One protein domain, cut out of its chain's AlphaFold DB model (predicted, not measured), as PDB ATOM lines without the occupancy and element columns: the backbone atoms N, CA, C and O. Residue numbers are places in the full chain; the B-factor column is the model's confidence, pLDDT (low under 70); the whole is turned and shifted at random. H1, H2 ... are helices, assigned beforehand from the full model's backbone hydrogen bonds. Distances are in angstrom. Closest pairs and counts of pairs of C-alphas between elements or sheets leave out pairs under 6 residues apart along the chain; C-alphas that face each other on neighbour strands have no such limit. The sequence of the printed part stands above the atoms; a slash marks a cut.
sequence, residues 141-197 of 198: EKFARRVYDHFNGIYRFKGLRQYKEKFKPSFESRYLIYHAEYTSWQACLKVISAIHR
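What this domain is: This is residues 141 to 197 of the 198 residues of the protein "FmtC protein" of Staphylococcus massiliensis S46 (UniProt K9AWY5). Three short helices are strung on a wide, open ring of chain, closed where the beginnings of H1 and H3 come near each other; H2 lies on the far side, and the long stretch 166 to 183 leads back to H3. The 57 printed residues hold H1, H2 and H3 in that order and no named strand: all helix. The whole is loose, with a radius of gyration of the C-alphas of 13.7 A and spans of 39 by 28 by 23 A.

Where its parts are: H1, residues 141 to 151, begins at C-alpha 141 (-35.091, -45.964, 34.329) and is 15.1 A long. H2, residues 157 to 165, measures 13.0 A. H3, residues 184 to 196, measures 18.7 A and ends at C-alpha 196 (-45.402, -40.272, 12.472).

How they stand to each other: H1 and H3 are close but not clearly touching; their closest C-alphas, of Ala 144 and Trp 185, are 6.8 A apart. They run the same way at a shallow tilt of 24 degrees. H2 is apart from H1 and from H3. Every O i to N i+4 pair is within hydrogen-bond range in H3, against 6 of 7 in H1 and 4 of 5 in H2.

The domain as a whole: The printed part has no cut. The H2 to H3 link is long, 18 residues. Residues 141 to 159 and 197 have pLDDT under 70.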
ATOM      1  N   GLU A 141     -34.980 -45.020  35.455       50.84
ATOM      2  CA  GLU A 141     -35.091 -45.964  34.329       50.84
ATOM      3  C   GLU A 141     -36.110 -47.091  34.569       50.84
ATOM      4  O   GLU A 141     -36.674 -47.639  33.621       50.84
ATOM      5  N   LYS A 142     -36.460 -47.388  35.830       51.09
ATOM      6  CA  LYS A 142     -37.529 -48.358  36.151       51.09
ATOM      7  C   LYS A 142     -38.903 -47.916  35.619       51.09
ATOM      8  O   LYS A 142     -39.746 -48.768  35.345       51.09
ATOM      9  N   PHE A 143     -39.118 -46.611  35.420       52.22
ATOM     10  CA  PHE A 143     -40.327 -46.078  34.783       52.22
ATOM     11  C   PHE A 143     -40.302 -46.253  33.254       52.22
ATOM     12  O   PHE A 143     -41.331 -46.574  32.661       52.22
ATOM     13  N   ALA A 144     -39.124 -46.169  32.625       50.12
ATOM     14  CA  ALA A 144     -38.956 -46.431  31.194       50.12
ATOM     15  C   ALA A 144     -39.354 -47.869  30.815       50.12
ATOM     16  O   ALA A 144     -39.921 -48.073  29.748       50.12
ATOM     17  N   ARG A 145     -39.163 -48.847  31.716       51.31
ATOM     18  CA  ARG A 145     -39.643 -50.232  31.544       51.31
ATOM     19  C   ARG A 145     -41.170 -50.328  31.435       51.31
ATOM     20  O   ARG A 145     -41.679 -51.001  30.549       51.31
ATOM     21  N   ARG A 146     -41.907 -49.632  32.310       49.34
ATOM     22  CA  ARG A 146     -43.385 -49.627  32.292       49.34
ATOM     23  C   ARG A 146     -43.944 -48.908  31.071       49.34
ATOM     24  O   ARG A 146     -44.934 -49.344  30.497       49.34
ATOM     25  N   VAL A 147     -43.284 -47.826  30.666       53.62
ATOM     26  CA  VAL A 147     -43.599 -47.113  29.428       53.62
ATOM     27  C   VAL A 147     -43.316 -48.026  28.227       53.62
ATOM     28  O   VAL A 147     -44.176 -48.188  27.373       53.62
ATOM     29  N   TYR A 148     -42.184 -48.730  28.201       52.09
ATOM     30  CA  TYR A 148     -41.827 -49.681  27.143       52.09
ATOM     31  C   TYR A 148     -42.853 -50.812  26.961       52.09
ATOM     32  O   TYR A 148     -43.263 -51.085  25.833       52.09
ATOM     33  N   ASP A 149     -43.331 -51.413  28.054       50.81
ATOM     34  CA  ASP A 149     -44.380 -52.440  28.000       50.81
ATOM     35  C   ASP A 149     -45.715 -51.883  27.467       50.81
ATOM     36  O   ASP A 149     -46.436 -52.583  26.759       50.81
ATOM     37  N   HIS A 150     -46.013 -50.602  27.722       45.41
ATOM     38  CA  HIS A 150     -47.186 -49.913  27.175       45.41
ATOM     39  C   HIS A 150     -47.028 -49.569  25.678       45.41
ATOM     40  O   HIS A 150     -47.979 -49.666  24.905       45.41
ATOM     41  N   PHE A 151     -45.810 -49.243  25.230       44.31
ATOM     42  CA  PHE A 151     -45.491 -48.976  23.821       44.31
ATOM     43  C   PHE A 151     -45.327 -50.248  22.969       44.31
ATOM     44  O   PHE A 151     -45.436 -50.174  21.744       44.31
ATOM     45  N   ASN A 152     -45.157 -51.421  23.590       41.53
ATOM     46  CA  ASN A 152     -45.197 -52.744  22.946       41.53
ATOM     47  C   ASN A 152     -46.529 -53.028  22.213       41.53
ATOM     48  O   ASN A 152     -46.596 -53.936  21.388       41.53
ATOM     49  N   GLY A 153     -47.586 -52.250  22.479       39.72
ATOM     50  CA  GLY A 153     -48.836 -52.289  21.713       39.72
ATOM     51  C   GLY A 153     -48.761 -51.601  20.341       39.72
ATOM     52  O   GLY A 153     -49.511 -51.962  19.441       39.72
ATOM     53  N   ILE A 154     -47.839 -50.649  20.147       43.53
ATOM     54  CA  ILE A 154     -47.729 -49.841  18.911       43.53
ATOM     55  C   ILE A 154     -46.875 -50.548  17.844       43.53
ATOM     56  O   ILE A 154     -46.983 -50.276  16.649       43.53
ATOM     57  N   TYR A 155     -46.062 -51.517  18.252       44.34
ATOM     58  CA  TYR A 155     -45.312 -52.387  17.357       44.34
ATOM     59  C   TYR A 155     -45.211 -53.765  17.999       44.34
ATOM     60  O   TYR A 155     -44.825 -53.890  19.156       44.34
ATOM     61  N   ARG A 156     -45.428 -54.822  17.217       47.72
ATOM     62  CA  ARG A 156     -45.113 -56.207  17.607       47.72
ATOM     63  C   ARG A 156     -43.580 -56.406  17.661       47.72
ATOM     64  O   ARG A 156     -43.021 -57.190  16.897       47.72
ATOM     65  N   PHE A 157     -42.886 -55.673  18.538       50.97
ATOM     66  CA  PHE A 157     -41.425 -55.509  18.593       50.97
ATOM     67  C   PHE A 157     -40.680 -56.833  18.831       50.97
ATOM     68  O   PHE A 157     -39.641 -57.089  18.220       50.97
ATOM     69  N   LYS A 158     -41.239 -57.727  19.658       50.84
ATOM     70  CA  LYS A 158     -40.679 -59.068  19.907       50.84
ATOM     71  C   LYS A 158     -40.709 -59.954  18.653       50.84
ATOM     72  O   LYS A 158     -39.790 -60.740  18.436       50.84
ATOM     73  N   GLY A 159     -41.728 -59.783  17.808       64.06
ATOM     74  CA  GLY A 159     -41.909 -60.567  16.588       64.06
ATOM     75  C   GLY A 159     -40.841 -60.277  15.537       64.06
ATOM     76  O   GLY A 159     -40.334 -61.205  14.916       64.06
ATOM     77  N   LEU A 160     -40.432 -59.013  15.381       72.12
ATOM     78  CA  LEU A 160     -39.452 -58.631  14.360       72.12
ATOM     79  C   LEU A 160     -38.034 -59.121  14.688       72.12
ATOM     80  O   LEU A 160     -37.327 -59.577  13.792       72.12
ATOM     81  N   ARG A 161     -37.613 -59.083  15.961       80.56
ATOM     82  CA  ARG A 161     -36.316 -59.661  16.355       80.56
ATOM     83  C   ARG A 161     -36.303 -61.176  16.168       80.56
ATOM     84  O   ARG A 161     -35.399 -61.688  15.521       80.56
ATOM     85  N   GLN A 162     -37.317 -61.872  16.689       81.00
ATOM     86  CA  GLN A 162     -37.446 -63.327  16.538       81.00
ATOM     87  C   GLN A 162     -37.499 -63.747  15.066       81.00
ATOM     88  O   GLN A 162     -36.940 -64.774  14.691       81.00
ATOM     89  N   TYR A 163     -38.140 -62.937  14.224       85.19
ATOM     90  CA  TYR A 163     -38.146 -63.140  12.785       85.19
ATOM     91  C   TYR A 163     -36.729 -63.102  12.198       85.19
ATOM     92  O   TYR A 163     -36.342 -64.034  11.495       85.19
ATOM     93  N   LYS A 164     -35.947 -62.059  12.508       89.12
ATOM     94  CA  LYS A 164     -34.581 -61.909  11.983       89.12
ATOM     95  C   LYS A 164     -33.631 -62.976  12.518       89.12
ATOM     96  O   LYS A 164     -32.764 -63.417  11.778       89.12
ATOM     97  N   GLU A 165     -33.845 -63.461  13.741       90.62
ATOM     98  CA  GLU A 165     -33.058 -64.543  14.354       90.62
ATOM     99  C   GLU A 165     -32.993 -65.809  13.484       90.62
ATOM    100  O   GLU A 165     -31.986 -66.513  13.484       90.62
ATOM    101  N   LYS A 166     -34.029 -66.076  12.674       90.69
ATOM    102  CA  LYS A 166     -34.053 -67.209  11.731       90.69
ATOM    103  C   LYS A 166     -32.843 -67.212  10.793       90.69
ATOM    104  O   LYS A 166     -32.360 -68.283  10.441       90.69
ATOM    105  N   PHE A 167     -32.360 -66.028  10.415       91.50
ATOM    106  CA  PHE A 167     -31.223 -65.823   9.517       91.50
ATOM    107  C   PHE A 167     -29.869 -65.876  10.235       91.50
ATOM    108  O   PHE A 167     -28.840 -65.734   9.586       91.50
ATOM    109  N   LYS A 168     -29.865 -66.099  11.559       92.44
ATOM    110  CA  LYS A 168     -28.673 -66.096  12.421       92.44
ATOM    111  C   LYS A 168     -27.782 -64.853  12.210       92.44
ATOM    112  O   LYS A 168     -26.588 -65.002  11.950       92.44
ATOM    113  N   PRO A 169     -28.339 -63.626  12.272       92.81
ATOM    114  CA  PRO A 169     -27.568 -62.415  12.029       92.81
ATOM    115  C   PRO A 169     -26.606 -62.135  13.186       92.81
ATOM    116  O   PRO A 169     -26.858 -62.492  14.337       92.81
ATOM    117  N   SER A 170     -25.537 -61.399  12.894       92.19
ATOM    118  CA  SER A 170     -24.758 -60.730  13.938       92.19
ATOM    119  C   SER A 170     -25.494 -59.458  14.360       92.19
ATOM    120  O   SER A 170     -25.679 -58.549  13.552       92.19
ATOM    121  N   PHE A 171     -25.963 -59.396  15.609       88.56
ATOM    122  CA  PHE A 171     -26.662 -58.213  16.117       88.56
ATOM    123  C   PHE A 171     -25.672 -57.130  16.535       88.56
ATOM    124  O   PHE A 171     -24.879 -57.331  17.450       88.56
ATOM    125  N   GLU A 172     -25.802 -55.951  15.937       87.00
ATOM    126  CA  GLU A 172     -25.054 -54.763  16.338       87.00
ATOM    127  C   GLU A 172     -25.944 -53.788  17.117       87.00
ATOM    128  O   GLU A 172     -27.088 -53.516  16.739       87.00
ATOM    129  N   SER A 173     -25.417 -53.225  18.205       84.25
ATOM    130  CA  SER A 173     -26.118 -52.192  18.966       84.25
ATOM    131  C   SER A 173     -26.147 -50.859  18.208       84.25
ATOM    132  O   SER A 173     -25.202 -50.480  17.514       84.25
ATOM    133  N   ARG A 174     -27.259 -50.134  18.351       83.56
ATOM    134  CA  ARG A 174     -27.440 -48.749  17.898       83.56
ATOM    135  C   ARG A 174     -27.981 -47.938  19.069       83.56
ATOM    136  O   ARG A 174     -28.792 -48.449  19.842       83.56
ATOM    137  N   TYR A 175     -27.517 -46.701  19.204       82.81
ATOM    138  CA  TYR A 175     -27.770 -45.864  20.375       82.81
ATOM    139  C   TYR A 175     -28.417 -44.547  19.961       82.81
ATOM    140  O   TYR A 175     -28.076 -43.980  18.925       82.81
ATOM    141  N   LEU A 176     -29.339 -44.060  20.790       81.75
ATOM    142  CA  LEU A 176     -29.878 -42.712  20.681       81.75
ATOM    143  C   LEU A 176     -29.038 -41.794  21.568       81.75
ATOM    144  O   LEU A 176     -29.020 -41.968  22.785       81.75
ATOM    145  N   ILE A 177     -28.369 -40.820  20.959       87.31
ATOM    146  CA  ILE A 177     -27.642 -39.773  21.677       87.31
ATOM    147  C   ILE A 177     -28.567 -38.561  21.778       87.31
ATOM    148  O   ILE A 177     -29.147 -38.133  20.781       87.31
ATOM    149  N   TYR A 178     -28.738 -38.028  22.984       83.75
ATOM    150  CA  TYR A 178     -29.604 -36.883  23.250       83.75
ATOM    151  C   TYR A 178     -28.954 -35.936  24.259       83.75
ATOM    152  O   TYR A 178     -28.104 -36.342  25.051       83.75
ATOM    153  N   HIS A 179     -29.340 -34.659  24.206       88.81
ATOM    154  CA  HIS A 179     -28.817 -33.630  25.106       88.81
ATOM    155  C   HIS A 179     -29.181 -33.931  26.567       88.81
ATOM    156  O   HIS A 179     -30.287 -34.401  26.829       88.81
ATOM    157  N   ALA A 180     -28.290 -33.613  27.513       83.75
ATOM    158  CA  ALA A 180     -28.454 -33.938  28.936       83.75
ATOM    159  C   ALA A 180     -29.713 -33.325  29.582       83.75
ATOM    160  O   ALA A 180     -30.209 -33.831  30.585       83.75
ATOM    161  N   GLU A 181     -30.250 -32.258  28.991       86.25
ATOM    162  CA  GLU A 181     -31.504 -31.623  29.417       86.25
ATOM    163  C   GLU A 181     -32.747 -32.478  29.132       86.25
ATOM    164  O   GLU A 181     -33.783 -32.300  29.774       86.25
ATOM    165  N   TYR A 182     -32.671 -33.409  28.177       80.50
ATOM    166  CA  TYR A 182     -33.766 -34.327  27.893       80.50
ATOM    167  C   TYR A 182     -33.673 -35.569  28.765       80.50
ATOM    168  O   TYR A 182     -32.619 -36.165  28.961       80.50
ATOM    169  N   THR A 183     -34.826 -36.037  29.220       83.06
ATOM    170  CA  THR A 183     -34.951 -37.405  29.723       83.06
ATOM    171  C   THR A 183     -35.050 -38.395  28.558       83.06
ATOM    172  O   THR A 183     -35.525 -38.054  27.471       83.06
ATOM    173  N   SER A 184     -34.657 -39.652  28.786       72.12
ATOM    174  CA  SER A 184     -34.673 -40.701  27.754       72.12
ATOM    175  C   SER A 184     -36.045 -40.879  27.091       72.12
ATOM    176  O   SER A 184     -36.128 -41.031  25.875       72.12
ATOM    177  N   TRP A 185     -37.144 -40.791  27.850       73.25
ATOM    178  CA  TRP A 185     -38.492 -40.912  27.283       73.25
ATOM    179  C   TRP A 185     -38.892 -39.696  26.432       73.25
ATOM    180  O   TRP A 185     -39.532 -39.881  25.401       73.25
ATOM    181  N   GLN A 186     -38.483 -38.474  26.801       80.44
ATOM    182  CA  GLN A 186     -38.719 -37.276  25.981       80.44
ATOM    183  C   GLN A 186     -37.982 -37.377  24.644       80.44
ATOM    184  O   GLN A 186     -38.560 -37.070  23.601       80.44
ATOM    185  N   ALA A 187     -36.731 -37.844  24.664       82.38
ATOM    186  CA  ALA A 187     -35.969 -38.101  23.448       82.38
ATOM    187  C   ALA A 187     -36.672 -39.156  22.571       82.38
ATOM    188  O   ALA A 187     -36.909 -38.914  21.387       82.38
ATOM    189  N   CYS A 188     -37.111 -40.274  23.162       79.06
ATOM    190  CA  CYS A 188     -37.882 -41.301  22.456       79.06
ATOM    191  C   CYS A 188     -39.187 -40.757  21.857       79.06
ATOM    192  O   CYS A 188     -39.486 -41.047  20.702       79.06
ATOM    193  N   LEU A 189     -39.955 -39.948  22.591       80.75
ATOM    194  CA  LEU A 189     -41.195 -39.364  22.075       80.75
ATOM    195  C   LEU A 189     -40.961 -38.406  20.912       80.75
ATOM    196  O   LEU A 189     -41.763 -38.388  19.983       80.75
ATOM    197  N   LYS A 190     -39.875 -37.630  20.934       84.00
ATOM    198  CA  LYS A 190     -39.505 -36.766  19.805       84.00
ATOM    199  C   LYS A 190     -39.156 -37.577  18.558       84.00
ATOM    200  O   LYS A 190     -39.578 -37.216  17.467       84.00
ATOM    201  N   VAL A 191     -38.446 -38.693  18.715       81.88
ATOM    202  CA  VAL A 191     -38.164 -39.610  17.599       81.88
ATOM    203  C   VAL A 191     -39.457 -40.250  17.085       81.88
ATOM    204  O   VAL A 191     -39.707 -40.257  15.884       81.88
ATOM    205  N   ILE A 192     -40.318 -40.739  17.982       78.81
ATOM    206  CA  ILE A 192     -41.608 -41.332  17.608       78.81
ATOM    207  C   ILE A 192     -42.481 -40.307  16.886       78.81
ATOM    208  O   ILE A 192     -43.100 -40.651  15.881       78.81
ATOM    209  N   SER A 193     -42.528 -39.063  17.363       81.12
ATOM    210  CA  SER A 193     -43.306 -38.022  16.703       81.12
ATOM    211  C   SER A 193     -42.744 -37.731  15.317       81.12
ATOM    212  O   SER A 193     -43.518 -37.764  14.374       81.12
ATOM    213  N   ALA A 194     -41.426 -37.588  15.149       82.19
ATOM    214  CA  ALA A 194     -40.801 -37.402  13.836       82.19
ATOM    215  C   ALA A 194     -41.119 -38.537  12.842       82.19
ATOM    216  O   ALA A 194     -41.315 -38.276  11.661       82.19
ATOM    217  N   ILE A 195     -41.237 -39.783  13.313       78.19
ATOM    218  CA  ILE A 195     -41.591 -40.934  12.464       78.19
ATOM    219  C   ILE A 195     -43.055 -40.890  11.992       78.19
ATOM    220  O   ILE A 195     -43.372 -41.402  10.919       78.19
ATOM    221  N   HIS A 196     -43.962 -40.309  12.780       73.31
ATOM    222  CA  HIS A 196     -45.402 -40.272  12.472       73.31
ATOM    223  C   HIS A 196     -45.885 -38.912  11.951       73.31
ATOM    224  O   HIS A 196     -47.041 -38.792  11.542       73.31
ATOM    225  N   ARG A 197     -45.038 -37.879  12.001       67.12
ATOM    226  CA  ARG A 197     -45.373 -36.517  11.582       67.12
ATOM    227  C   ARG A 197     -45.095 -36.365  10.088       67.12
ATOM    228  O   ARG A 197     -44.035 -36.756   9.613       67.12
TER     229      ARG A 197